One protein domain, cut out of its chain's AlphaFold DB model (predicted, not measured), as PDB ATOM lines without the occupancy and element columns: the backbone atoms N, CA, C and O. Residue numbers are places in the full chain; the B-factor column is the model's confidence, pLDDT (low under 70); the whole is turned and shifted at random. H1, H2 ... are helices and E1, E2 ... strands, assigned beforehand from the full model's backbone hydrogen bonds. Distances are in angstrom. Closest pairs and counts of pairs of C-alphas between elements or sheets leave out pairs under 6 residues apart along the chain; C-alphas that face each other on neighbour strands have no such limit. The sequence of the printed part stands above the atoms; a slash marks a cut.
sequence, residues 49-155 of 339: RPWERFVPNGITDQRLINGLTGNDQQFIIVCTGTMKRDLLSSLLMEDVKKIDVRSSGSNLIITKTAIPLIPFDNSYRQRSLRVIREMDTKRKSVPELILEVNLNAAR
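What this domain is: This is residues 49 to 155 of the 339 residues of an uncharacterized protein of Folsomia candida (UniProt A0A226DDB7). A small antiparallel sheet of three strands has its three helices on one face and no named helix on the other: H1 sits over the E1 side, H2 sits over E2 and E3, and H3 packs side by side with H2 along the E2 edge, beside the strands. The long unnamed stretch of residues 113 to 141 makes a wide loop from the end of E3 to the beginning of H3. The printed part has 107 residues with three named helices and three named strands, in the order H1, E1, H2, E2, E3, H3, and the sheet's order is E1, E3, E2. The class is mixed, helices and strands, with under half of the residues in named elements. The whole is compact, with a radius of gyration of the C-alphas of 13.4 A and spans of 40 by 35 by 24 A.

Where its parts are: After residues 49 to 61, which hold no named element, H1 takes residues 62 to 69 and is 10.3 A long from its first C-alpha at (285.936, 361.462, 140.563). E1, residues 74 to 78, measures 13.4 A from first to last C-alpha, and H2, residues 83 to 93, measures 15.0 A. E2, residues 99 to 104, is 16.0 A long, and E3, residues 107 to 112, is 16.3 A long, ending at C-alpha 112 at (270.464, 364.436, 134.790). H3, residues 142 to 153, is 16.1 A long and ends at C-alpha 153 at (267.134, 365.330, 144.066).

How they stand to each other: E3 is the inner strand. E1 and E3 are antiparallel at 159 degrees, with N 77 and O 108 at 2.8 A, within hydrogen-bond range. E2 and E3 form a hairpin, with N 100 and O 111 at 2.8 A, within hydrogen-bond range. E1, H2 and E2 make a split strand-helix-strand unit, two strands running the same way with E3 between them, and its crossover is right-handed. The three helices are on the same face. H1, at a height over the sheet of 9.1 A, is over E1 and, only just, over E3 with 3 of its C-alphas; it runs along the strands, at 4 degrees to E1 on the local plane. H2, at a height over the sheet of 10.1 A, is over E2 and, only just, over E3 with 3 of its C-alphas. H3, at a height over the sheet of 6.2 A, is over none of the strands, but only just, with 2 C-alphas on E2; the closest C-alphas of E2 and H3, those of Asp 100 and Asn 150, are 5.4 A apart. H2 and H3 touch, closest at the C-alphas of Leu 92 and Val 149, 5.2 A apart, with a shallow tilt of 30 degrees, the same way. H1 is apart from H2 and H3. In H1, H2 and H3 every O i to N i+4 pair is within hydrogen-bond range.

The domain as a whole: The two C-alphas farthest apart, those of Arg 49 and Asp 136, are 40.5 A apart. The printed part has no cut. The link from E3 to H3, 29 residues, is long, and the other links are tight. The mean pLDDT of the printed part is 87.6, and residues 57 to 58 are under 70.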
ATOM      1  N   ARG A  49     277.915 373.925 130.807       78.31
ATOM      2  CA  ARG A  49     277.932 372.909 131.871       78.31
ATOM      3  C   ARG A  49     276.843 373.203 132.905       78.31
ATOM      4  O   ARG A  49     277.152 373.496 134.061       78.31
ATOM      5  N   PRO A  50     275.555 373.111 132.526       77.94
ATOM      6  CA  PRO A  50     274.442 373.506 133.397       77.94
ATOM      7  C   PRO A  50     274.372 372.677 134.682       77.94
ATOM      8  O   PRO A  50     273.783 373.105 135.671       77.94
ATOM      9  N   TRP A  51     275.004 371.501 134.677       81.31
ATOM     10  CA  TRP A  51     274.984 370.548 135.775       81.31
ATOM     11  C   TRP A  51     276.072 370.757 136.831       81.31
ATOM     12  O   TRP A  51     275.940 370.250 137.942       81.31
ATOM     13  N   GLU A  52     277.111 371.537 136.521       78.12
ATOM     14  CA  GLU A  52     278.241 371.798 137.423       78.12
ATOM     15  C   GLU A  52     277.776 372.415 138.753       78.12
ATOM     16  O   GLU A  52     278.222 372.014 139.825       78.12
ATOM     17  N   ARG A  53     276.759 373.282 138.693       74.38
ATOM     18  CA  ARG A  53     276.096 373.896 139.858       74.38
ATOM     19  C   ARG A  53     275.279 372.946 140.736       74.38
ATOM     20  O   ARG A  53     274.657 373.388 141.694       74.38
ATOM     21  N   PHE A  54     275.167 371.672 140.377       77.69
ATOM     22  CA  PHE A  54     274.495 370.669 141.206       77.69
ATOM     23  C   PHE A  54     275.482 369.644 141.766       77.69
ATOM     24  O   PHE A  54     275.042 368.669 142.369       77.69
ATOM     25  N   VAL A  55     276.790 369.878 141.602       76.62
ATOM     26  CA  VAL A  55     277.875 369.075 142.178       76.62
ATOM     27  C   VAL A  55     278.301 369.713 143.504       76.62
ATOM     28  O   VAL A  55     278.902 370.787 143.503       76.62
ATOM     29  N   PRO A  56     277.962 369.129 144.664       71.31
ATOM     30  CA  PRO A  56     278.405 369.628 145.959       71.31
ATOM     31  C   PRO A  56     279.903 369.385 146.158       71.31
ATOM     32  O   PRO A  56     280.443 368.370 145.722       71.31
ATOM     33  N   ASN A  57     280.566 370.287 146.886       64.25
ATOM     34  CA  ASN A  57     282.013 370.212 147.123       64.25
ATOM     35  C   ASN A  57     282.454 369.001 147.967       64.25
ATOM     36  O   ASN A  57     283.644 368.710 148.010       64.25
ATOM     37  N   GLY A  58     281.541 368.332 148.682       68.38
ATOM     38  CA  GLY A  58     281.874 367.155 149.490       68.38
ATOM     39  C   GLY A  58     281.910 365.846 148.699       68.38
ATOM     40  O   GLY A  58     282.318 364.821 149.244       68.38
ATOM     41  N   ILE A  59     281.547 365.853 147.408       77.31
ATOM     42  CA  ILE A  59     281.747 364.683 146.548       77.31
ATOM     43  C   ILE A  59     283.245 364.494 146.299       77.31
ATOM     44  O   ILE A  59     283.915 365.381 145.780       77.31
ATOM     45  N   THR A  60     283.750 363.301 146.608       82.19
ATOM     46  CA  THR A  60     285.147 362.908 146.362       82.19
ATOM     47  C   THR A  60     285.299 361.851 145.266       82.19
ATOM     48  O   THR A  60     286.406 361.632 144.778       82.19
ATOM     49  N   ASP A  61     284.213 361.192 144.845       87.62
ATOM     50  CA  ASP A  61     284.274 360.194 143.773       87.62
ATOM     51  C   ASP A  61     284.419 360.881 142.409       87.62
ATOM     52  O   ASP A  61     283.467 361.451 141.870       87.62
ATOM     53  N   GLN A  62     285.615 360.793 141.824       89.25
ATOM     54  CA  GLN A  62     285.936 361.462 140.563       89.25
ATOM     55  C   GLN A  62     285.052 361.012 139.394       89.25
ATOM     56  O   GLN A  62     284.793 361.799 138.485       89.25
ATOM     57  N   ARG A  63     284.552 359.770 139.398       90.44
ATOM     58  CA  ARG A  63     283.665 359.280 138.330       90.44
ATOM     59  C   ARG A  63     282.320 359.985 138.402       90.44
ATOM     60  O   ARG A  63     281.764 360.345 137.368       90.44
ATOM     61  N   LEU A  64     281.825 360.205 139.619       88.56
ATOM     62  CA  LEU A  64     280.603 360.962 139.846       88.56
ATOM     63  C   LEU A  64     280.791 362.437 139.482       88.56
ATOM     64  O   LEU A  64     279.942 362.979 138.783       88.56
ATOM     65  N   ILE A  65     281.905 363.058 139.885       89.19
ATOM     66  CA  ILE A  65     282.232 364.443 139.506       89.19
ATOM     67  C   ILE A  65     282.254 364.569 137.983       89.19
ATOM     68  O   ILE A  65     281.477 365.344 137.433       89.19
ATOM     69  N   ASN A  66     283.059 363.750 137.299       90.19
ATOM     70  CA  ASN A  66     283.186 363.769 135.839       90.19
ATOM     71  C   ASN A  66     281.838 363.549 135.148       90.19
ATOM     72  O   ASN A  66     281.507 364.259 134.201       90.19
ATOM     73  N   GLY A  67     281.053 362.586 135.636       91.19
ATOM     74  CA  GLY A  67     279.723 362.302 135.119       91.19
ATOM     75  C   GLY A  67     278.782 363.491 135.275       91.19
ATOM     76  O   GLY A  67     278.144 363.885 134.304       91.19
ATOM     77  N   LEU A  68     278.730 364.118 136.455       88.75
ATOM     78  CA  LEU A  68     277.858 365.262 136.723       88.75
ATOM     79  C   LEU A  68     278.284 366.523 135.957       88.75
ATOM     80  O   LEU A  68     277.423 367.191 135.394       88.75
ATOM     81  N   THR A  69     279.581 366.827 135.879       86.75
ATOM     82  CA  THR A  69     280.098 368.021 135.181       86.75
ATOM     83  C   THR A  69     280.226 367.843 133.669       86.75
ATOM     84  O   THR A  69     280.395 368.824 132.949       86.75
ATOM     85  N   GLY A  70     280.204 366.599 133.186       86.00
ATOM     86  CA  GLY A  70     280.301 366.268 131.768       86.00
ATOM     87  C   GLY A  70     279.051 366.646 130.972       86.00
ATOM     88  O   GLY A  70     278.017 367.021 131.531       86.00
ATOM     89  N   ASN A  71     279.133 366.498 129.651       84.44
ATOM     90  CA  ASN A  71     278.041 366.853 128.740       84.44
ATOM     91  C   ASN A  71     276.969 365.762 128.632       84.44
ATOM     92  O   ASN A  71     275.839 366.053 128.249       84.44
ATOM     93  N   ASP A  72     277.299 364.521 128.993       88.06
ATOM     94  CA  ASP A  72     276.370 363.406 128.854       88.06
ATOM     95  C   ASP A  72     275.173 363.574 129.787       88.06
ATOM     96  O   ASP A  72     275.329 363.800 130.992       88.06
ATOM     97  N   GLN A  73     273.964 363.430 129.241       90.94
ATOM     98  CA  GLN A  73     272.738 363.515 130.034       90.94
ATOM     99  C   GLN A  73     272.562 362.307 130.959       90.94
ATOM    100  O   GLN A  73     271.880 362.393 131.980       90.94
ATOM    101  N   GLN A  74     273.194 361.185 130.624       94.94
ATOM    102  CA  GLN A  74     273.192 359.967 131.415       94.94
ATOM    103  C   GLN A  74     274.600 359.381 131.456       94.94
ATOM    104  O   GLN A  74     275.284 359.337 130.439       94.94
ATOM    105  N   PHE A  75     275.008 358.887 132.621       95.44
ATOM    106  CA  PHE A  75     276.274 358.183 132.794       95.44
ATOM    107  C   PHE A  75     276.110 356.996 133.746       95.44
ATOM    108  O   PHE A  75     275.168 356.921 134.542       95.44
ATOM    109  N   ILE A  76     277.023 356.033 133.629       95.12
ATOM    110  CA  ILE A  76     276.967 354.760 134.350       95.12
ATOM    111  C   ILE A  76     278.171 354.660 135.278       95.12
ATOM    112  O   ILE A  76     279.308 354.864 134.862       95.12
ATOM    113  N   ILE A  77     277.918 354.286 136.530       94.12
ATOM    114  CA  ILE A  77     278.958 353.971 137.504       94.12
ATOM    115  C   ILE A  77     278.889 352.479 137.820       94.12
ATOM    116  O   ILE A  77     277.926 351.985 138.416       94.12
ATOM    117  N   VAL A  78     279.938 351.760 137.426       92.50
ATOM    118  CA  VAL A  78     280.114 350.345 137.765       92.50
ATOM    119  C   VAL A  78     280.432 350.232 139.248       92.50
ATOM    120  O   VAL A  78     281.440 350.772 139.705       92.50
ATOM    121  N   CYS A  79     279.570 349.551 140.005       90.38
ATOM    122  CA  CYS A  79     279.727 349.393 141.449       90.38
ATOM    123  C   CYS A  79     280.034 347.933 141.807       90.38
ATOM    124  O   CYS A  79     279.383 347.016 141.312       90.38
ATOM    125  N   THR A  80     280.968 347.709 142.729       84.25
ATOM    126  CA  THR A  80     281.284 346.376 143.267       84.25
ATOM    127  C   THR A  80     281.095 346.345 144.785       84.25
ATOM    128  O   THR A  80     281.297 347.347 145.472       84.25
ATOM    129  N   GLY A  81     280.649 345.207 145.328       81.81
ATOM    130  CA  GLY A  81     280.464 345.026 146.773       81.81
ATOM    131  C   GLY A  81     279.556 346.086 147.415       81.81
ATOM    132  O   GLY A  81     278.411 346.283 147.002       81.81
ATOM    133  N   THR A  82     280.061 346.780 148.440       85.44
ATOM    134  CA  THR A  82     279.316 347.824 149.169       85.44
ATOM    135  C   THR A  82     279.287 349.174 148.460       85.44
ATOM    136  O   THR A  82     278.455 350.010 148.816       85.44
ATOM    137  N   MET A  83     280.100 349.364 147.413       90.56
ATOM    138  CA  MET A  83     280.294 350.651 146.735       90.56
ATOM    139  C   MET A  83     278.976 351.283 146.285       90.56
ATOM    140  O   MET A  83     278.794 352.491 146.385       90.56
ATOM    141  N   LYS A  84     278.020 350.464 145.833       91.94
ATOM    142  CA  LYS A  84     276.701 350.948 145.413       91.94
ATOM    143  C   LYS A  84     275.980 351.681 146.546       91.94
ATOM    144  O   LYS A  84     275.422 352.755 146.340       91.94
ATOM    145  N   ARG A  85     275.987 351.096 147.745       92.62
ATOM    146  CA  ARG A  85     275.351 351.677 148.931       92.62
ATOM    147  C   ARG A  85     276.102 352.921 149.395       92.62
ATOM    148  O   ARG A  85     275.458 353.898 149.767       92.62
ATOM    149  N   ASP A  86     277.429 352.884 149.363       90.75
ATOM    150  CA  ASP A  86     278.275 353.992 149.810       90.75
ATOM    151  C   ASP A  86     278.126 355.209 148.878       90.75
ATOM    152  O   ASP A  86     277.953 356.331 149.353       90.75
ATOM    153  N   LEU A  87     278.042 354.988 147.559       92.00
ATOM    154  CA  LEU A  87     277.790 356.051 146.583       92.00
ATOM    155  C   LEU A  87     276.397 356.666 146.747       92.00
ATOM    156  O   LEU A  87     276.264 357.883 146.769       92.00
ATOM    157  N   LEU A  88     275.357 355.843 146.917       94.12
ATOM    158  CA  LEU A  88     274.002 356.339 147.189       94.12
ATOM    159  C   LEU A  88     273.928 357.108 148.515       94.12
ATOM    160  O   LEU A  88     273.232 358.114 148.615       94.12
ATOM    161  N   SER A  89     274.670 356.653 149.526       91.31
ATOM    162  CA  SER A  89     274.799 357.343 150.811       91.31
ATOM    163  C   SER A  89     275.452 358.714 150.637       91.31
ATOM    164  O   SER A  89     274.961 359.689 151.198       91.31
ATOM    165  N   SER A  90     276.513 358.806 149.829       88.44
ATOM    166  CA  SER A  90     277.171 360.072 149.491       88.44
ATOM    167  C   SER A  90     276.237 361.006 148.718       88.44
ATOM    168  O   SER A  90     276.038 362.136 149.149       88.44
ATOM    169  N   LEU A  91     275.570 360.521 147.662       90.12
ATOM    170  CA  LEU A  91     274.581 361.294 146.896       90.12
ATOM    171  C   LEU A  91     273.488 361.890 147.792       90.12
ATOM    172  O   LEU A  91     273.111 363.051 147.626       90.12
ATOM    173  N   LEU A  92     272.991 361.102 148.752       90.19
ATOM    174  CA  LEU A  92     271.988 361.555 149.707       90.19
ATOM    175  C   LEU A  92     272.556 362.587 150.687       90.19
ATOM    176  O   LEU A  92     271.938 363.624 150.883       90.19
ATOM    177  N   MET A  93     273.694 362.309 151.329       83.69
ATOM    178  CA  MET A  93     274.243 363.173 152.385       83.69
ATOM    179  C   MET A  93     274.796 364.501 151.857       83.69
ATOM    180  O   MET A  93     274.716 365.501 152.567       83.69
ATOM    181  N   GLU A  94     275.285 364.522 150.616       79.50
ATOM    182  CA  GLU A  94     275.765 365.731 149.936       79.50
ATOM    183  C   GLU A  94     274.625 366.593 149.358       79.50
ATOM    184  O   GLU A  94     274.868 367.682 148.845       79.50
ATOM    185  N   ASP A  95     273.368 366.147 149.472       81.12
ATOM    186  CA  ASP A  95     272.174 366.856 148.992       81.12
ATOM    187  C   ASP A  95     272.210 367.155 147.476       81.12
ATOM    188  O   ASP A  95     271.772 368.218 147.033       81.12
ATOM    189  N   VAL A  96     272.721 366.210 146.671       85.69
ATOM    190  CA  VAL A  96     272.812 366.336 145.202       85.69
ATOM    191  C   VAL A  96     271.423 366.517 144.587       85.69
ATOM    192  O   VAL A  96     270.458 365.857 144.984       85.69
ATOM    193  N   LYS A  97     271.316 367.419 143.605       87.62
ATOM    194  CA  LYS A  97     270.050 367.811 142.968       87.62
ATOM    195  C   LYS A  97     270.037 367.508 141.480       87.62
ATOM    196  O   LYS A  97     271.083 367.338 140.865       87.62
ATOM    197  N   LYS A  98     268.829 367.499 140.909       89.81
ATOM    198  CA  LYS A  98     268.587 367.380 139.464       89.81
ATOM    199  C   LYS A  98     269.179 366.117 138.835       89.81
ATOM    200  O   LYS A  98     269.647 366.122 137.695       89.81
ATOM    201  N   ILE A  99     269.090 365.018 139.572       94.31
ATOM    202  CA  ILE A  99     269.433 363.683 139.094       94.31
ATOM    203  C   ILE A  99     268.286 362.709 139.351       94.31
ATOM    204  O   ILE A  99     267.514 362.879 140.291       94.31
ATOM    205  N   ASP A 100     268.218 361.678 138.522       96.62
ATOM    206  CA  ASP A 100     267.445 360.462 138.719       96.62
ATOM    207  C   ASP A 100     268.407 359.274 138.689       96.62
ATOM    208  O   ASP A 100     269.232 359.134 137.780       96.62
ATOM    209  N   VAL A 101     268.337 358.440 139.717       97.06
ATOM    210  CA  VAL A 101     269.225 357.301 139.913       97.06
ATOM    211  C   VAL A 101     268.420 356.020 139.815       97.06
ATOM    212  O   VAL A 101     267.386 355.864 140.458       97.06
ATOM    213  N   ARG A 102     268.936 355.049 139.063       96.50
ATOM    214  CA  ARG A 102     268.390 353.688 139.010       96.50
ATOM    215  C   ARG A 102     269.500 352.652 139.108       96.50
ATOM    216  O   ARG A 102     270.638 352.886 138.706       96.50
ATOM    217  N   SER A 103     269.162 351.480 139.632       94.31
ATOM    218  CA  SER A 103     270.078 350.339 139.678       94.31
ATOM    219  C   SER A 103     269.874 349.451 138.455       94.31
ATOM    220  O   SER A 103     268.741 349.134 138.109       94.31
ATOM    221  N   SER A 104     270.969 348.995 137.848       92.38
ATOM    222  CA  SER A 104     270.955 347.973 136.795       92.38
ATOM    223  C   SER A 104     272.065 346.959 137.055       92.38
ATOM    224  O   SER A 104     273.242 347.273 136.886       92.38
ATOM    225  N   GLY A 105     271.713 345.761 137.533       88.19
ATOM    226  CA  GLY A 105     272.698 344.748 137.929       88.19
ATOM    227  C   GLY A 105     273.662 345.280 138.995       88.19
ATOM    228  O   GLY A 105     273.227 345.760 140.041       88.19
ATOM    229  N   SER A 106     274.966 345.253 138.726       88.62
ATOM    230  CA  SER A 106     276.023 345.844 139.565       88.62
ATOM    231  C   SER A 106     276.162 347.365 139.406       88.62
ATOM    232  O   SER A 106     276.803 348.012 140.225       88.62
ATOM    233  N   ASN A 107     275.498 347.980 138.433       93.06
ATOM    234  CA  ASN A 107     275.711 349.379 138.078       93.06
ATOM    235  C   ASN A 107     274.685 350.316 138.722       93.06
ATOM    236  O   ASN A 107     273.567 349.913 139.074       93.06
ATOM    237  N   LEU A 108     275.071 351.584 138.838       95.94
ATOM    238  CA  LEU A 108     274.164 352.712 139.013       95.94
ATOM    239  C   LEU A 108     274.131 353.507 137.713       95.94
ATOM    240  O   LEU A 108     275.175 353.837 137.157       95.94
ATOM    241  N   ILE A 109     272.929 353.792 137.232       96.75
ATOM    242  CA  ILE A 109     272.701 354.654 136.078       96.75
ATOM    243  C   ILE A 109     272.155 355.965 136.627       96.75
ATOM    244  O   ILE A 109     271.133 355.957 137.316       96.75
ATOM    245  N   ILE A 110     272.847 357.061 136.339       97.00
ATOM    246  CA  ILE A 110     272.491 358.400 136.801       97.00
ATOM    247  C   ILE A 110     272.102 359.223 135.581       97.00
ATOM    248  O   ILE A 110     272.881 359.350 134.639       97.00
ATOM    249  N   THR A 111     270.893 359.769 135.605       96.69
ATOM    250  CA  THR A 111     270.338 360.622 134.554       96.69
ATOM    251  C   THR A 111     270.156 362.021 135.113       96.69
ATOM    252  O   THR A 111     269.558 362.197 136.168       96.69
ATOM    253  N   LYS A 112     270.660 363.033 134.424       94.12
ATOM    254  CA  LYS A 112     270.464 364.436 134.790       94.12
ATOM    255  C   LYS A 112     269.078 364.885 134.331       94.12
ATOM    256  O   LYS A 112     268.563 364.380 133.333       94.12
ATOM    257  N   THR A 113     268.445 365.817 135.036       90.12
ATOM    258  CA  THR A 113     267.065 366.235 134.726       90.12
ATOM    259  C   THR A 113     266.887 367.743 134.702       90.12
ATOM    260  O   THR A 113     267.235 368.425 135.657       90.12
ATOM    261  N   ALA A 114     266.272 368.272 133.640       87.06
ATOM    262  CA  ALA A 114     265.939 369.693 133.508       87.06
ATOM    263  C   ALA A 114     264.714 370.127 134.336       87.06
ATOM    264  O   ALA A 114     264.511 371.326 134.534       87.06
ATOM    265  N   ILE A 115     263.934 369.181 134.873       87.31
ATOM    266  CA  ILE A 115     262.672 369.449 135.585       87.31
ATOM    267  C   ILE A 115     262.910 370.420 136.753       87.31
ATOM    268  O   ILE A 115     263.833 370.182 137.538       87.31
ATOM    269  N   PRO A 116     262.142 371.520 136.893       84.88
ATOM    270  CA  PRO A 116     262.254 372.438 138.028       84.88
ATOM    271  C   PRO A 116     262.181 371.710 139.378       84.88
ATOM    272  O   PRO A 116     261.390 370.783 139.537       84.88
ATOM    273  N   LEU A 117     263.000 372.117 140.355       84.88
ATOM    274  CA  LEU A 117     262.884 371.576 141.710       84.88
ATOM    275  C   LEU A 117     261.550 371.978 142.321       84.88
ATOM    276  O   LEU A 117     261.101 373.119 142.199       84.88
ATOM    277  N   ILE A 118     260.960 371.022 143.019       87.19
ATOM    278  CA  ILE A 118     259.714 371.198 143.746       87.19
ATOM    279  C   ILE A 118     260.058 371.683 145.164       87.19
ATOM    280  O   ILE A 118     260.983 371.138 145.783       87.19
ATOM    281  N   PRO A 119     259.330 372.662 145.730       81.31
ATOM    282  CA  PRO A 119     259.492 373.041 147.129       81.31
ATOM    283  C   PRO A 119     259.336 371.847 148.085       81.31
ATOM    284  O   PRO A 119     258.721 370.828 147.759       81.31
ATOM    285  N   PHE A 120     259.885 371.962 149.293       82.31
ATOM    286  CA  PHE A 120     259.530 371.034 150.369       82.31
ATOM    287  C   PHE A 120     258.073 371.266 150.785       82.31
ATOM    288  O   PHE A 120     257.595 372.398 150.767       82.31
ATOM    289  N   ASP A 121     257.379 370.201 151.170       83.25
ATOM    290  CA  ASP A 121     255.966 370.248 151.552       83.25
ATOM    291  C   ASP A 121     255.694 369.360 152.777       83.25
ATOM    292  O   ASP A 121     256.607 368.792 153.381       83.25
ATOM    293  N   ASN A 122     254.424 369.249 153.167       82.88
ATOM    294  CA  ASN A 122     254.022 368.441 154.315       82.88
ATOM    295  C   ASN A 122     254.288 366.939 154.130       82.88
ATOM    296  O   ASN A 122     254.500 366.259 155.136       82.88
ATOM    297  N   SER A 123     254.306 366.450 152.886       83.00
ATOM    298  CA  SER A 123     254.547 365.049 152.523       83.00
ATOM    299  C   SER A 123     256.040 364.713 152.525       83.00
ATOM    300  O   SER A 123     256.437 363.632 152.955       83.00
ATOM    301  N   TYR A 124     256.889 365.647 152.094       83.56
ATOM    302  CA  TYR A 124     258.343 365.542 152.171       83.56
ATOM    303  C   TYR A 124     258.933 366.828 152.750       83.56
ATOM    304  O   TYR A 124     259.347 367.750 152.039       83.56
ATOM    305  N   ARG A 125     258.968 366.870 154.083       79.62
ATOM    306  CA  ARG A 125     259.443 368.023 154.850       79.62
ATOM    307  C   ARG A 125     260.956 368.174 154.756       79.62
ATOM    308  O   ARG A 125     261.702 367.210 154.563       79.62
ATOM    309  N   GLN A 126     261.427 369.388 155.012       77.94
ATOM    310  CA  GLN A 126     262.845 369.653 155.197       77.94
ATOM    311  C   GLN A 126     263.359 368.989 156.489       77.94
ATOM    312  O   GLN A 126     263.266 369.543 157.583       77.94
ATOM    313  N   ARG A 127     263.921 367.786 156.351       78.62
ATOM    314  CA  ARG A 127     264.512 366.996 157.445       78.62
ATOM    315  C   ARG A 127     265.993 366.717 157.225       78.62
ATOM    316  O   ARG A 127     266.486 366.848 156.102       78.62
ATOM    317  N   SER A 128     266.680 366.299 158.287       80.81
ATOM    318  CA  SER A 128     268.053 365.803 158.193       80.81
ATOM    319  C   SER A 128     268.139 364.594 157.256       80.81
ATOM    320  O   SER A 128     267.326 363.675 157.339       80.81
ATOM    321  N   LEU A 129     269.140 364.592 156.386       85.94
ATOM    322  CA  LEU A 129     269.478 363.522 155.460       85.94
ATOM    323  C   LEU A 129     270.223 362.440 156.240       85.94
ATOM    324  O   LEU A 129     271.285 362.684 156.811       85.94
ATOM    325  N   ARG A 130     269.622 361.253 156.332       87.69
ATOM    326  CA  ARG A 130     270.135 360.129 157.126       87.69
ATOM    327  C   ARG A 130     270.252 358.897 156.246       87.69
ATOM    328  O   ARG A 130     269.342 358.599 155.486       87.69
ATOM    329  N   VAL A 131     271.330 358.141 156.416       89.12
ATOM    330  CA  VAL A 131     271.542 356.838 155.749       89.12
ATOM    331  C   VAL A 131     271.127 355.655 156.633       89.12
ATOM    332  O   VAL A 131     271.162 354.500 156.217       89.12
ATOM    333  N   ILE A 132     270.719 355.962 157.863       88.81
ATOM    334  CA  ILE A 132     270.167 355.053 158.866       88.81
ATOM    335  C   ILE A 132     268.666 355.351 158.969       88.81
ATOM    336  O   ILE A 132     268.256 356.501 158.761       88.81
ATOM    337  N   ARG A 133     267.839 354.332 159.216       84.81
ATOM    338  CA  ARG A 133     266.394 354.514 159.422       84.81
ATOM    339  C   ARG A 133     266.133 355.308 160.707       84.81
ATOM    340  O   ARG A 133     266.969 355.375 161.596       84.81
ATOM    341  N   GLU A 134     264.986 355.978 160.790       75.00
ATOM    342  CA  GLU A 134     264.663 356.805 161.965       75.00
ATOM    343  C   GLU A 134     264.283 355.955 163.189       75.00
ATOM    344  O   GLU A 134     264.555 356.363 164.313       75.00
ATOM    345  N   MET A 135     263.688 354.775 162.974       75.62
ATOM    346  CA  MET A 135     263.156 353.920 164.047       75.62
ATOM    347  C   MET A 135     264.103 352.801 164.505       75.62
ATOM    348  O   MET A 135     263.790 352.094 165.458       75.62
ATOM    349  N   ASP A 136     265.246 352.614 163.849       78.56
ATOM    350  CA  ASP A 136     266.270 351.661 164.276       78.56
ATOM    351  C   ASP A 136     267.668 352.136 163.849       78.56
ATOM    352  O   ASP A 136     267.826 353.071 163.072       78.56
ATOM    353  N   THR A 137     268.719 351.503 164.367       80.00
ATOM    354  CA  THR A 137     270.107 351.813 163.990       80.00
ATOM    355  C   THR A 137     270.533 351.139 162.679       80.00
ATOM    356  O   THR A 137     271.721 351.139 162.340       80.00
ATOM    357  N   LYS A 138     269.598 350.561 161.905       87.88
ATOM    358  CA  LYS A 138     269.926 349.834 160.674       87.88
ATOM    359  C   LYS A 138     270.106 350.794 159.504       87.88
ATOM    360  O   LYS A 138     269.371 351.765 159.308       87.88
ATOM    361  N   ARG A 139     271.105 350.489 158.675       89.69
ATOM    362  CA  ARG A 139     271.350 351.209 157.421       89.69
ATOM    363  C   ARG A 139     270.209 350.963 156.437       89.69
ATOM    364  O   ARG A 139     269.696 349.850 156.341       89.69
ATOM    365  N   LYS A 140     269.880 351.990 155.657       93.00
ATOM    366  CA  LYS A 140     268.933 351.889 154.546       93.00
ATOM    367  C   LYS A 140     269.463 350.922 153.485       93.00
ATOM    368  O   LYS A 140     270.663 350.872 153.189       93.00
ATOM    369  N   SER A 141     268.564 350.122 152.930       93.12
ATOM    370  CA  SER A 141     268.843 349.240 151.800       93.12
ATOM    371  C   SER A 141     269.099 350.048 150.521       93.12
ATOM    372  O   SER A 141     268.795 351.236 150.442       93.12
ATOM    373  N   VAL A 142     269.664 349.404 149.494       93.69
ATOM    374  CA  VAL A 142     269.904 350.057 148.194       93.69
ATOM    375  C   VAL A 142     268.604 350.593 147.568       93.69
ATOM    376  O   VAL A 142     268.611 351.756 147.170       93.69
ATOM    377  N   PRO A 143     267.487 349.834 147.515       95.44
ATOM    378  CA  PRO A 143     266.222 350.361 146.997       95.44
ATOM    379  C   PRO A 143     265.702 351.579 147.770       95.44
ATOM    380  O   PRO A 143     265.268 352.551 147.158       95.44
ATOM    381  N   GLU A 144     265.797 351.566 149.104       94.88
ATOM    382  CA  GLU A 144     265.379 352.704 149.938       94.88
ATOM    383  C   GLU A 144     266.233 353.946 149.681       94.88
ATOM    384  O   GLU A 144     265.700 355.047 149.563       94.88
ATOM    385  N   LEU A 145     267.554 353.780 149.567       95.56
ATOM    386  CA  LEU A 145     268.450 354.892 149.266       95.56
ATOM    387  C   LEU A 145     268.192 355.474 147.876       95.56
ATOM    388  O   LEU A 145     268.207 356.689 147.738       95.56
ATOM    389  N   ILE A 146     267.928 354.644 146.860       96.69
ATOM    390  CA  ILE A 146     267.570 355.124 145.514       96.69
ATOM    391  C   ILE A 146     266.309 355.991 145.575       96.69
ATOM    392  O   ILE A 146     266.310 357.112 145.068       96.69
ATOM    393  N   LEU A 147     265.260 355.502 146.243       95.88
ATOM    394  CA  LEU A 147     264.013 356.247 146.407       95.88
ATOM    395  C   LEU A 147     264.254 357.593 147.101       95.88
ATOM    396  O   LEU A 147     263.785 358.629 146.631       95.88
ATOM    397  N   GLU A 148     264.998 357.599 148.207       93.75
ATOM    398  CA  GLU A 148     265.271 358.833 148.939       93.75
ATOM    399  C   GLU A 148     266.167 359.809 148.182       93.75
ATOM    400  O   GLU A 148     265.906 361.010 148.241       93.75
ATOM    401  N   VAL A 149     267.188 359.318 147.471       94.88
ATOM    402  CA  VAL A 149     268.042 360.144 146.611       94.88
ATOM    403  C   VAL A 149     267.191 360.827 145.551       94.88
ATOM    404  O   VAL A 149     267.281 362.042 145.427       94.88
ATOM    405  N   ASN A 150     266.315 360.101 144.852       95.75
ATOM    406  CA  ASN A 150     265.499 360.683 143.784       95.75
ATOM    407  C   ASN A 150     264.462 361.679 144.328       95.75
ATOM    408  O   ASN A 150     264.337 362.787 143.804       95.75
ATOM    409  N   LEU A 151     263.774 361.344 145.429       93.31
ATOM    410  CA  LEU A 151     262.855 362.276 146.101       93.31
ATOM    411  C   LEU A 151     263.571 363.550 146.556       93.31
ATOM    412  O   LEU A 151     263.035 364.652 146.429       93.31
ATOM    413  N   ASN A 152     264.787 363.408 147.083       90.44
ATOM    414  CA  ASN A 152     265.600 364.535 147.499       90.44
ATOM    415  C   ASN A 152     266.109 365.355 146.307       90.44
ATOM    416  O   ASN A 152     266.112 366.583 146.370       90.44
ATOM    417  N   ALA A 153     266.541 364.696 145.235       91.38
ATOM    418  CA  ALA A 153     267.134 365.330 144.066       91.38
ATOM    419  C   ALA A 153     266.117 366.136 143.252       91.38
ATOM    420  O   ALA A 153     266.501 367.117 142.615       91.38
ATOM    421  N   ALA A 154     264.836 365.762 143.316       91.44
ATOM    422  CA  ALA A 154     263.719 366.492 142.719       91.44
ATOM    423  C   ALA A 154     263.231 367.680 143.568       91.44
ATOM    424  O   ALA A 154     262.401 368.464 143.106       91.44
ATOM    425  N   ARG A 155     263.717 367.824 144.811       87.25
ATOM    426  CA  ARG A 155     263.219 368.823 145.762       87.25
ATOM    427  C   ARG A 155     264.265 369.830 146.206       87.25
ATOM    428  O   ARG A 155     265.428 369.515 146.453       87.25
TER     429      ARG A 155